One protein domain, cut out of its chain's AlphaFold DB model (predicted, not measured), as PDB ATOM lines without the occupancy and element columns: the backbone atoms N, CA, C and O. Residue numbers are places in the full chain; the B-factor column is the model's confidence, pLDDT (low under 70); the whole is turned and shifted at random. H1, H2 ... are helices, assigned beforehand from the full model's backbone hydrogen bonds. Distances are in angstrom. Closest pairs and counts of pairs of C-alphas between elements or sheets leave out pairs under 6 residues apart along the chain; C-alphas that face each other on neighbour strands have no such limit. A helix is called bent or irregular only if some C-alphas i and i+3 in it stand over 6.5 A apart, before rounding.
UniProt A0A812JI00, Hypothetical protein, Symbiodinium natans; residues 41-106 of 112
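AT A GLANCE: This is residues 41 to 106 of the 112 residues of the protein "Hypothetical protein" of Symbiodinium natans (UniProt A0A812JI00). Two helices open as a wide V, joined at its tip by a tight link, and the longer helix, H2, makes a free arm. A long stretch with no named element, residues 41 to 64, loops beside H1, while residues 72 to 106 stick out from this looped end. The printed part has 66 residues with two named helices, H1 then H2, and no named strand; its class is all helix. It is extended, with a radius of gyration of the C-alphas of 17.8 A, and elongated, with spans of 51 by 28 by 21 A.

IN THESE COORDINATES: The printed part begins at Ala 41, whose C-alpha is at (32.320, 11.564, -46.732). H1 is residues 65 to 78, 20.8 A from first to last C-alpha, and begins at C-alpha 65 at (37.256, 7.341, -35.287). H2 is residues 81 to 106, 37.2 A long by the same measure, and ends at C-alpha 106 at (41.392, -23.955, -16.490).

HOW THE PARTS SIT: H1 and H2 are apart, with no C-alpha of the one within 8 A of the other. Their tight link is two residues, Val 79 and Met 80. H1 is irregular, but only just: C-alphas 74 and 77 are 6.9 A apart. In H2 every O i to N i+4 pair is within hydrogen-bond range; in H1 8 of 10 are. Residues 72 to 106 stand free, of which 72 to 78 belong to H1 and 81 to 106 to H2.

THE WHOLE: The two C-alphas farthest apart are those of Pro 48 and Asp 106, at 52.2 A. The printed part has no cut. The mean pLDDT of the printed part is 75.8; residue 88, residues 90 to 92, residue 94 and residues 97 to 106 are under 70.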
ATOM      1  N   ALA A  41      32.364  10.559 -47.787       73.56
ATOM      2  CA  ALA A  41      32.320  11.564 -46.732       73.56
ATOM      3  C   ALA A  41      30.922  11.647 -46.095       73.56
ATOM      4  O   ALA A  41      30.800  11.741 -44.867       73.56
ATOM      5  N   GLY A  42      29.878  11.548 -46.922       72.62
ATOM      6  CA  GLY A  42      28.476  11.481 -46.518       72.62
ATOM      7  C   GLY A  42      28.152  10.277 -45.631       72.62
ATOM      8  O   GLY A  42      27.474  10.444 -44.612       72.62
ATOM      9  N   ILE A  43      28.702   9.094 -45.936       81.69
ATOM     10  CA  ILE A  43      28.515   7.869 -45.130       81.69
ATOM     11  C   ILE A  43      29.004   8.076 -43.693       81.69
ATOM     12  O   ILE A  43      28.294   7.776 -42.730       81.69
ATOM     13  N   PHE A  44      30.200   8.642 -43.534       80.12
ATOM     14  CA  PHE A  44      30.802   8.872 -42.218       80.12
ATOM     15  C   PHE A  44      30.368  10.198 -41.572       80.12
ATOM     16  O   PHE A  44      30.773  10.501 -40.443       80.12
ATOM     17  N   ARG A  45      29.519  10.985 -42.252       83.94
ATOM     18  CA  ARG A  45      29.094  12.337 -41.845       83.94
ATOM     19  C   ARG A  45      30.292  13.212 -41.463       83.94
ATOM     20  O   ARG A  45      30.267  13.870 -40.419       83.94
ATOM     21  N   ILE A  46      31.351  13.153 -42.269       81.88
ATOM     22  CA  ILE A  46      32.577  13.922 -42.051       81.88
ATOM     23  C   ILE A  46      32.375  15.299 -42.653       81.88
ATOM     24  O   ILE A  46      32.074  15.451 -43.837       81.88
ATOM     25  N   THR A  47      32.528  16.328 -41.826       82.06
ATOM     26  CA  THR A  47      32.466  17.701 -42.323       82.06
ATOM     27  C   THR A  47      33.783  18.083 -43.013       82.06
ATOM     28  O   THR A  47      34.840  17.607 -42.612       82.06
ATOM     29  N   PRO A  48      33.787  19.015 -43.989       80.06
ATOM     30  CA  PRO A  48      35.010  19.505 -44.643       80.06
ATOM     31  C   PRO A  48      36.124  19.946 -43.678       80.06
ATOM     32  O   PRO A  48      37.301  19.895 -44.008       80.06
ATOM     33  N   LYS A  49      35.752  20.382 -42.469       79.31
ATOM     34  CA  LYS A  49      36.689  20.797 -41.421       79.31
ATOM     35  C   LYS A  49      37.381  19.617 -40.740       79.31
ATOM     36  O   LYS A  49      38.506  19.770 -40.292       79.31
ATOM     37  N   GLU A  50      36.722  18.465 -40.677       79.00
ATOM     38  CA  GLU A  50      37.264  17.228 -40.106       79.00
ATOM     39  C   GLU A  50      38.231  16.521 -41.067       79.00
ATOM     40  O   GLU A  50      38.949  15.623 -40.647       79.00
ATOM     41  N   PHE A  51      38.316  16.926 -42.336       76.56
ATOM     42  CA  PHE A  51      39.373  16.440 -43.234       76.56
ATOM     43  C   PHE A  51      40.741  17.044 -42.924       76.56
ATOM     44  O   PHE A  51      41.772  16.457 -43.249       76.56
ATOM     45  N   LEU A  52      40.758  18.216 -42.292       82.75
ATOM     46  CA  LEU A  52      41.983  18.893 -41.908       82.75
ATOM     47  C   LEU A  52      42.413  18.395 -40.530       82.75
ATOM     48  O   LEU A  52      41.627  18.387 -39.580       82.75
ATOM     49  N   ARG A  53      43.680  17.994 -40.417       82.75
ATOM     50  CA  ARG A  53      44.283  17.725 -39.111       82.75
ATOM     51  C   ARG A  53      44.383  19.037 -38.341       82.75
ATOM     52  O   ARG A  53      44.794  20.053 -38.897       82.75
ATOM     53  N   SER A  54      43.995  19.007 -37.073       85.31
ATOM     54  CA  SER A  54      44.220  20.138 -36.165       85.31
ATOM     55  C   SER A  54      45.683  20.168 -35.704       85.31
ATOM     56  O   SER A  54      46.330  19.124 -35.686       85.31
ATOM     57  N   ASP A  55      46.181  21.325 -35.252       80.88
ATOM     58  CA  ASP A  55      47.593  21.541 -34.860       80.88
ATOM     59  C   ASP A  55      48.102  20.643 -33.705       80.88
ATOM     60  O   ASP A  55      49.289  20.640 -33.393       80.88
ATOM     61  N   GLY A  56      47.229  19.845 -33.078       81.12
ATOM     62  CA  GLY A  56      47.582  18.831 -32.075       81.12
ATOM     63  C   GLY A  56      47.450  17.376 -32.541       81.12
ATOM     64  O   GLY A  56      47.766  16.475 -31.774       81.12
ATOM     65  N   GLN A  57      46.980  17.121 -33.766       85.50
ATOM     66  CA  GLN A  57      46.760  15.771 -34.297       85.50
ATOM     67  C   GLN A  57      47.964  15.306 -35.121       85.50
ATOM     68  O   GLN A  57      47.924  15.265 -36.355       85.50
ATOM     69  N   ALA A  58      49.062  14.978 -34.439       84.25
ATOM     70  CA  ALA A  58      50.285  14.518 -35.095       84.25
ATOM     71  C   ALA A  58      50.296  12.997 -35.302       84.25
ATOM     72  O   ALA A  58      50.855  12.509 -36.287       84.25
ATOM     73  N   LYS A  59      49.678  12.244 -34.386       87.88
ATOM     74  CA  LYS A  59      49.727  10.782 -34.349       87.88
ATOM     75  C   LYS A  59      48.366  10.170 -34.691       87.88
ATOM     76  O   LYS A  59      47.321  10.796 -34.553       87.88
ATOM     77  N   LEU A  60      48.385   8.900 -35.098       84.19
ATOM     78  CA  LEU A  60      47.189   8.074 -35.318       84.19
ATOM     79  C   LEU A  60      46.162   8.097 -34.166       84.19
ATOM     80  O   LEU A  60      44.987   8.294 -34.467       84.19
ATOM     81  N   PRO A  61      46.541   7.944 -32.878       87.81
ATOM     82  CA  PRO A  61      45.582   7.994 -31.768       87.81
ATOM     83  C   PRO A  61      44.914   9.360 -31.575       87.81
ATOM     84  O   PRO A  61      43.888   9.432 -30.905       87.81
ATOM     85  N   ASP A  62      45.463  10.430 -32.155       87.50
ATOM     86  CA  ASP A  62      44.894  11.772 -32.034       87.50
ATOM     87  C   ASP A  62      43.744  11.993 -33.035       87.50
ATOM     88  O   ASP A  62      43.010  12.981 -32.941       87.50
ATOM     89  N   LEU A  63      43.586  11.097 -34.018       87.69
ATOM     90  CA  LEU A  63      42.532  11.162 -35.025       87.69
ATOM     91  C   LEU A  63      41.208  10.638 -34.471       87.69
ATOM     92  O   LEU A  63      41.141   9.652 -33.739       87.69
ATOM     93  N   SER A  64      40.116  11.277 -34.881       87.19
ATOM     94  CA  SER A  64      38.778  10.780 -34.578       87.19
ATOM     95  C   SER A  64      38.507   9.460 -35.301       87.19
ATOM     96  O   SER A  64      38.982   9.214 -36.412       87.19
ATOM     97  N   MET A  65      37.649   8.629 -34.709       86.38
ATOM     98  CA  MET A  65      37.256   7.341 -35.287       86.38
ATOM     99  C   MET A  65      36.658   7.473 -36.698       86.38
ATOM    100  O   MET A  65      36.858   6.598 -37.534       86.38
ATOM    101  N   LYS A  66      35.983   8.592 -36.996       87.06
ATOM    102  CA  LYS A  66      35.461   8.883 -38.339       87.06
ATOM    103  C   LYS A  66      36.576   9.122 -39.355       87.06
ATOM    104  O   LYS A  66      36.535   8.557 -40.440       87.06
ATOM    105  N   GLN A  67      37.572   9.937 -38.996       86.69
ATOM    106  CA  GLN A  67      38.738  10.202 -39.847       86.69
ATOM    107  C   GLN A  67      39.505   8.907 -40.134       86.69
ATOM    108  O   GLN A  67      39.881   8.659 -41.278       86.69
ATOM    109  N   LEU A  68      39.673   8.060 -39.113       87.56
ATOM    110  CA  LEU A  68      40.294   6.746 -39.258       87.56
ATOM    111  C   LEU A  68      39.487   5.853 -40.204       87.56
ATOM    112  O   LEU A  68      40.040   5.382 -41.193       87.56
ATOM    113  N   ALA A  69      38.181   5.692 -39.979       86.00
ATOM    114  CA  ALA A  69      37.327   4.864 -40.830       86.00
ATOM    115  C   ALA A  69      37.346   5.315 -42.302       86.00
ATOM    116  O   ALA A  69      37.528   4.494 -43.198       86.00
ATOM    117  N   TYR A  70      37.251   6.625 -42.549       85.69
ATOM    118  CA  TYR A  70      37.343   7.182 -43.899       85.69
ATOM    119  C   TYR A  70      38.708   6.925 -44.550       85.69
ATOM    120  O   TYR A  70      38.780   6.558 -45.726       85.69
ATOM    121  N   SER A  71      39.797   7.073 -43.786       83.38
ATOM    122  CA  SER A  71      41.143   6.776 -44.282       83.38
ATOM    123  C   SER A  71      41.302   5.295 -44.644       83.38
ATOM    124  O   SER A  71      41.784   4.989 -45.730       83.38
ATOM    125  N   THR A  72      40.789   4.377 -43.821       82.69
ATOM    126  CA  THR A  72      40.841   2.932 -44.082       82.69
ATOM    127  C   THR A  72      40.010   2.540 -45.303       82.69
ATOM    128  O   THR A  72      40.468   1.759 -46.134       82.69
ATOM    129  N   CYS A  73      38.823   3.129 -45.485       83.06
ATOM    130  CA  CYS A  73      38.004   2.902 -46.681       83.06
ATOM    131  C   CYS A  73      38.683   3.354 -47.978       83.06
ATOM    132  O   CYS A  73      38.369   2.830 -49.045       83.06
ATOM    133  N   SER A  74      39.602   4.318 -47.901       76.88
ATOM    134  CA  SER A  74      40.381   4.764 -49.060       76.88
ATOM    135  C   SER A  74      41.496   3.776 -49.421       76.88
ATOM    136  O   SER A  74      41.908   3.718 -50.571       76.88
ATOM    137  N   ILE A  75      41.954   2.974 -48.456       80.31
ATOM    138  CA  ILE A  75      43.049   2.011 -48.632       80.31
ATOM    139  C   ILE A  75      42.528   0.656 -49.128       80.31
ATOM    140  O   ILE A  75      43.268  -0.076 -49.772       80.31
ATOM    141  N   TYR A  76      41.251   0.334 -48.897       74.38
ATOM    142  CA  TYR A  76      40.680  -0.984 -49.203       74.38
ATOM    143  C   TYR A  76      40.877  -1.444 -50.661       74.38
ATOM    144  O   TYR A  76      41.122  -2.620 -50.891       74.38
ATOM    145  N   GLY A  77      40.840  -0.530 -51.639       75.31
ATOM    146  CA  GLY A  77      41.080  -0.866 -53.052       75.31
ATOM    147  C   GLY A  77      42.529  -1.242 -53.390       75.31
ATOM    148  O   GLY A  77      42.784  -1.792 -54.456       75.31
ATOM    149  N   PHE A  78      43.470  -0.963 -52.487       79.06
ATOM    150  CA  PHE A  78      44.897  -1.253 -52.640       79.06
ATOM    151  C   PHE A  78      45.347  -2.472 -51.829       79.06
ATOM    152  O   PHE A  78      46.503  -2.871 -51.931       79.06
ATOM    153  N   VAL A  79      44.457  -3.054 -51.020       77.06
ATOM    154  CA  VAL A  79      44.746  -4.270 -50.254       77.06
ATOM    155  C   VAL A  79      44.481  -5.471 -51.148       77.06
ATOM    156  O   VAL A  79      43.357  -5.651 -51.627       77.06
ATOM    157  N   MET A  80      45.494  -6.308 -51.381       81.31
ATOM    158  CA  MET A  80      45.277  -7.534 -52.138       81.31
ATOM    159  C   MET A  80      44.550  -8.571 -51.277       81.31
ATOM    160  O   MET A  80      44.782  -8.663 -50.069       81.31
ATOM    161  N   PRO A  81      43.684  -9.409 -51.875       75.62
ATOM    162  CA  PRO A  81      43.057 -10.517 -51.157       75.62
ATOM    163  C   PRO A  81      44.069 -11.464 -50.490       75.62
ATOM    164  O   PRO A  81      43.758 -12.054 -49.458       75.62
ATOM    165  N   SER A  82      45.279 -11.586 -51.050       81.31
ATOM    166  CA  SER A  82      46.398 -12.311 -50.439       81.31
ATOM    167  C   SER A  82      46.792 -11.729 -49.086       81.31
ATOM    168  O   SER A  82      46.940 -12.480 -48.129       81.31
ATOM    169  N   ASP A  83      46.880 -10.404 -48.994       77.50
ATOM    170  CA  ASP A  83      47.310  -9.697 -47.786       77.50
ATOM    171  C   ASP A  83      46.256  -9.853 -46.682       77.50
ATOM    172  O   ASP A  83      46.577 -10.022 -45.508       77.50
ATOM    173  N   LEU A  84      44.973  -9.868 -47.061       71.50
ATOM    174  CA  LEU A  84      43.864 -10.155 -46.145       71.50
ATOM    175  C   LEU A  84      43.921 -11.583 -45.595       71.50
ATOM    176  O   LEU A  84      43.636 -11.784 -44.416       71.50
ATOM    177  N   LEU A  85      44.272 -12.567 -46.427       74.69
ATOM    178  CA  LEU A  85      44.409 -13.964 -46.008       74.69
ATOM    179  C   LEU A  85      45.648 -14.191 -45.141       74.69
ATOM    180  O   LEU A  85      45.573 -14.946 -44.175       74.69
ATOM    181  N   GLU A  86      46.759 -13.530 -45.452       75.50
ATOM    182  CA  GLU A  86      47.991 -13.596 -44.664       75.50
ATOM    183  C   GLU A  86      47.767 -12.999 -43.266       75.50
ATOM    184  O   GLU A  86      47.950 -13.685 -42.261       75.50
ATOM    185  N   ILE A  87      47.222 -11.780 -43.190       70.06
ATOM    186  CA  ILE A  87      46.907 -11.117 -41.915       70.06
ATOM    187  C   ILE A  87      45.800 -11.869 -41.155       70.06
ATOM    188  O   ILE A  87      45.878 -12.048 -39.937       70.06
ATOM    189  N   GLY A  88      44.753 -12.315 -41.854       68.31
ATOM    190  CA  GLY A  88      43.622 -13.030 -41.260       68.31
ATOM    191  C   GLY A  88      44.009 -14.401 -40.705       68.31
ATOM    192  O   GLY A  88      43.635 -14.739 -39.582       68.31
ATOM    193  N   GLY A  89      44.816 -15.165 -41.446       70.94
ATOM    194  CA  GLY A  89      45.314 -16.474 -41.018       70.94
ATOM    195  C   GLY A  89      46.264 -16.386 -39.821       70.94
ATOM    196  O   GLY A  89      46.220 -17.234 -38.922       70.94
ATOM    197  N   GLU A  90      47.079 -15.331 -39.746       68.94
ATOM    198  CA  GLU A  90      47.894 -15.045 -38.562       68.94
ATOM    199  C   GLU A  90      47.039 -14.683 -37.342       68.94
ATOM    200  O   GLU A  90      47.328 -15.139 -36.231       68.94
ATOM    201  N   TYR A  91      45.957 -13.919 -37.532       64.38
ATOM    202  CA  TYR A  91      45.050 -13.545 -36.448       64.38
ATOM    203  C   TYR A  91      44.296 -14.754 -35.884       64.38
ATOM    204  O   TYR A  91      44.243 -14.926 -34.665       64.38
ATOM    205  N   GLU A  92      43.784 -15.639 -36.745       69.94
ATOM    206  CA  GLU A  92      43.179 -16.907 -36.320       69.94
ATOM    207  C   GLU A  92      44.189 -17.800 -35.595       69.94
ATOM    208  O   GLU A  92      43.883 -18.361 -34.541       69.94
ATOM    209  N   SER A  93      45.426 -17.864 -36.090       70.56
ATOM    210  CA  SER A  93      46.510 -18.602 -35.436       70.56
ATOM    211  C   SER A  93      46.858 -18.028 -34.060       70.56
ATOM    212  O   SER A  93      47.160 -18.774 -33.126       70.56
ATOM    213  N   CYS A  94      46.816 -16.705 -33.905       63.62
ATOM    214  CA  CYS A  94      47.069 -16.021 -32.640       63.62
ATOM    215  C   CYS A  94      45.910 -16.218 -31.649       63.62
ATOM    216  O   CYS A  94      46.143 -16.539 -30.479       63.62
ATOM    217  N   LEU A  95      44.660 -16.124 -32.114       70.50
ATOM    218  CA  LEU A  95      43.466 -16.421 -31.319       70.50
ATOM    219  C   LEU A  95      43.448 -17.877 -30.859       70.50
ATOM    220  O   LEU A  95      43.225 -18.134 -29.678       70.50
ATOM    221  N   ALA A  96      43.749 -18.824 -31.747       71.38
ATOM    222  CA  ALA A  96      43.818 -20.239 -31.408       71.38
ATOM    223  C   ALA A  96      44.882 -20.512 -30.332       71.38
ATOM    224  O   ALA A  96      44.609 -21.229 -29.368       71.38
ATOM    225  N   LYS A  97      46.068 -19.892 -30.432       67.69
ATOM    226  CA  LYS A  97      47.138 -19.984 -29.415       67.69
ATOM    227  C   LYS A  97      46.732 -19.357 -28.079       67.69
ATOM    228  O   LYS A  97      47.025 -19.900 -27.018       67.69
ATOM    229  N   THR A  98      46.023 -18.236 -28.119       67.62
ATOM    230  CA  THR A  98      45.582 -17.535 -26.907       67.62
ATOM    231  C   THR A  98      44.463 -18.308 -26.205       67.62
ATOM    232  O   THR A  98      44.539 -18.541 -25.000       67.62
ATOM    233  N   LEU A  99      43.470 -18.803 -26.947       60.94
ATOM    234  CA  LEU A  99      42.372 -19.612 -26.412       60.94
ATOM    235  C   LEU A  99      42.853 -20.962 -25.873       60.94
ATOM    236  O   LEU A  99      42.406 -21.380 -24.810       60.94
ATOM    237  N   THR A 100      43.804 -21.620 -26.541       59.28
ATOM    238  CA  THR A 100      44.419 -22.852 -26.011       59.28
ATOM    239  C   THR A 100      45.224 -22.590 -24.742       59.28
ATOM    240  O   THR A 100      45.124 -23.377 -23.807       59.28
ATOM    241  N   SER A 101      45.947 -21.469 -24.643       56.88
ATOM    242  CA  SER A 101      46.631 -21.095 -23.394       56.88
ATOM    243  C   SER A 101      45.657 -20.799 -22.244       56.88
ATOM    244  O   SER A 101      45.937 -21.143 -21.097       56.88
ATOM    245  N   PHE A 102      44.485 -20.236 -22.552       54.19
ATOM    246  CA  PHE A 102      43.447 -19.925 -21.571       54.19
ATOM    247  C   PHE A 102      42.735 -21.196 -21.078       54.19
ATOM    248  O   PHE A 102      42.611 -21.412 -19.876       54.19
ATOM    249  N   PHE A 103      42.362 -22.100 -21.990       53.06
ATOM    250  CA  PHE A 103      41.775 -23.399 -21.638       53.06
ATOM    251  C   PHE A 103      42.773 -24.342 -20.953       53.06
ATOM    252  O   PHE A 103      42.383 -25.104 -20.070       53.06
ATOM    253  N   SER A 104      44.063 -24.278 -21.294       52.56
ATOM    254  CA  SER A 104      45.095 -25.081 -20.627       52.56
ATOM    255  C   SER A 104      45.338 -24.653 -19.175       52.56
ATOM    256  O   SER A 104      45.882 -25.443 -18.408       52.56
ATOM    257  N   CYS A 105      44.933 -23.438 -18.785       49.75
ATOM    258  CA  CYS A 105      45.036 -22.963 -17.406       49.75
ATOM    259  C   CYS A 105      43.807 -23.338 -16.550       49.75
ATOM    260  O   CYS A 105      43.938 -23.446 -15.334       49.75
ATOM    261  N   ASP A 106      42.647 -23.583 -17.174       49.94
ATOM    262  CA  ASP A 106      41.392 -23.955 -16.490       49.94
ATOM    263  C   ASP A 106      41.157 -25.486 -16.436       49.94
ATOM    264  O   ASP A 106      40.411 -25.989 -15.600       49.94
TER     265      ASP A 106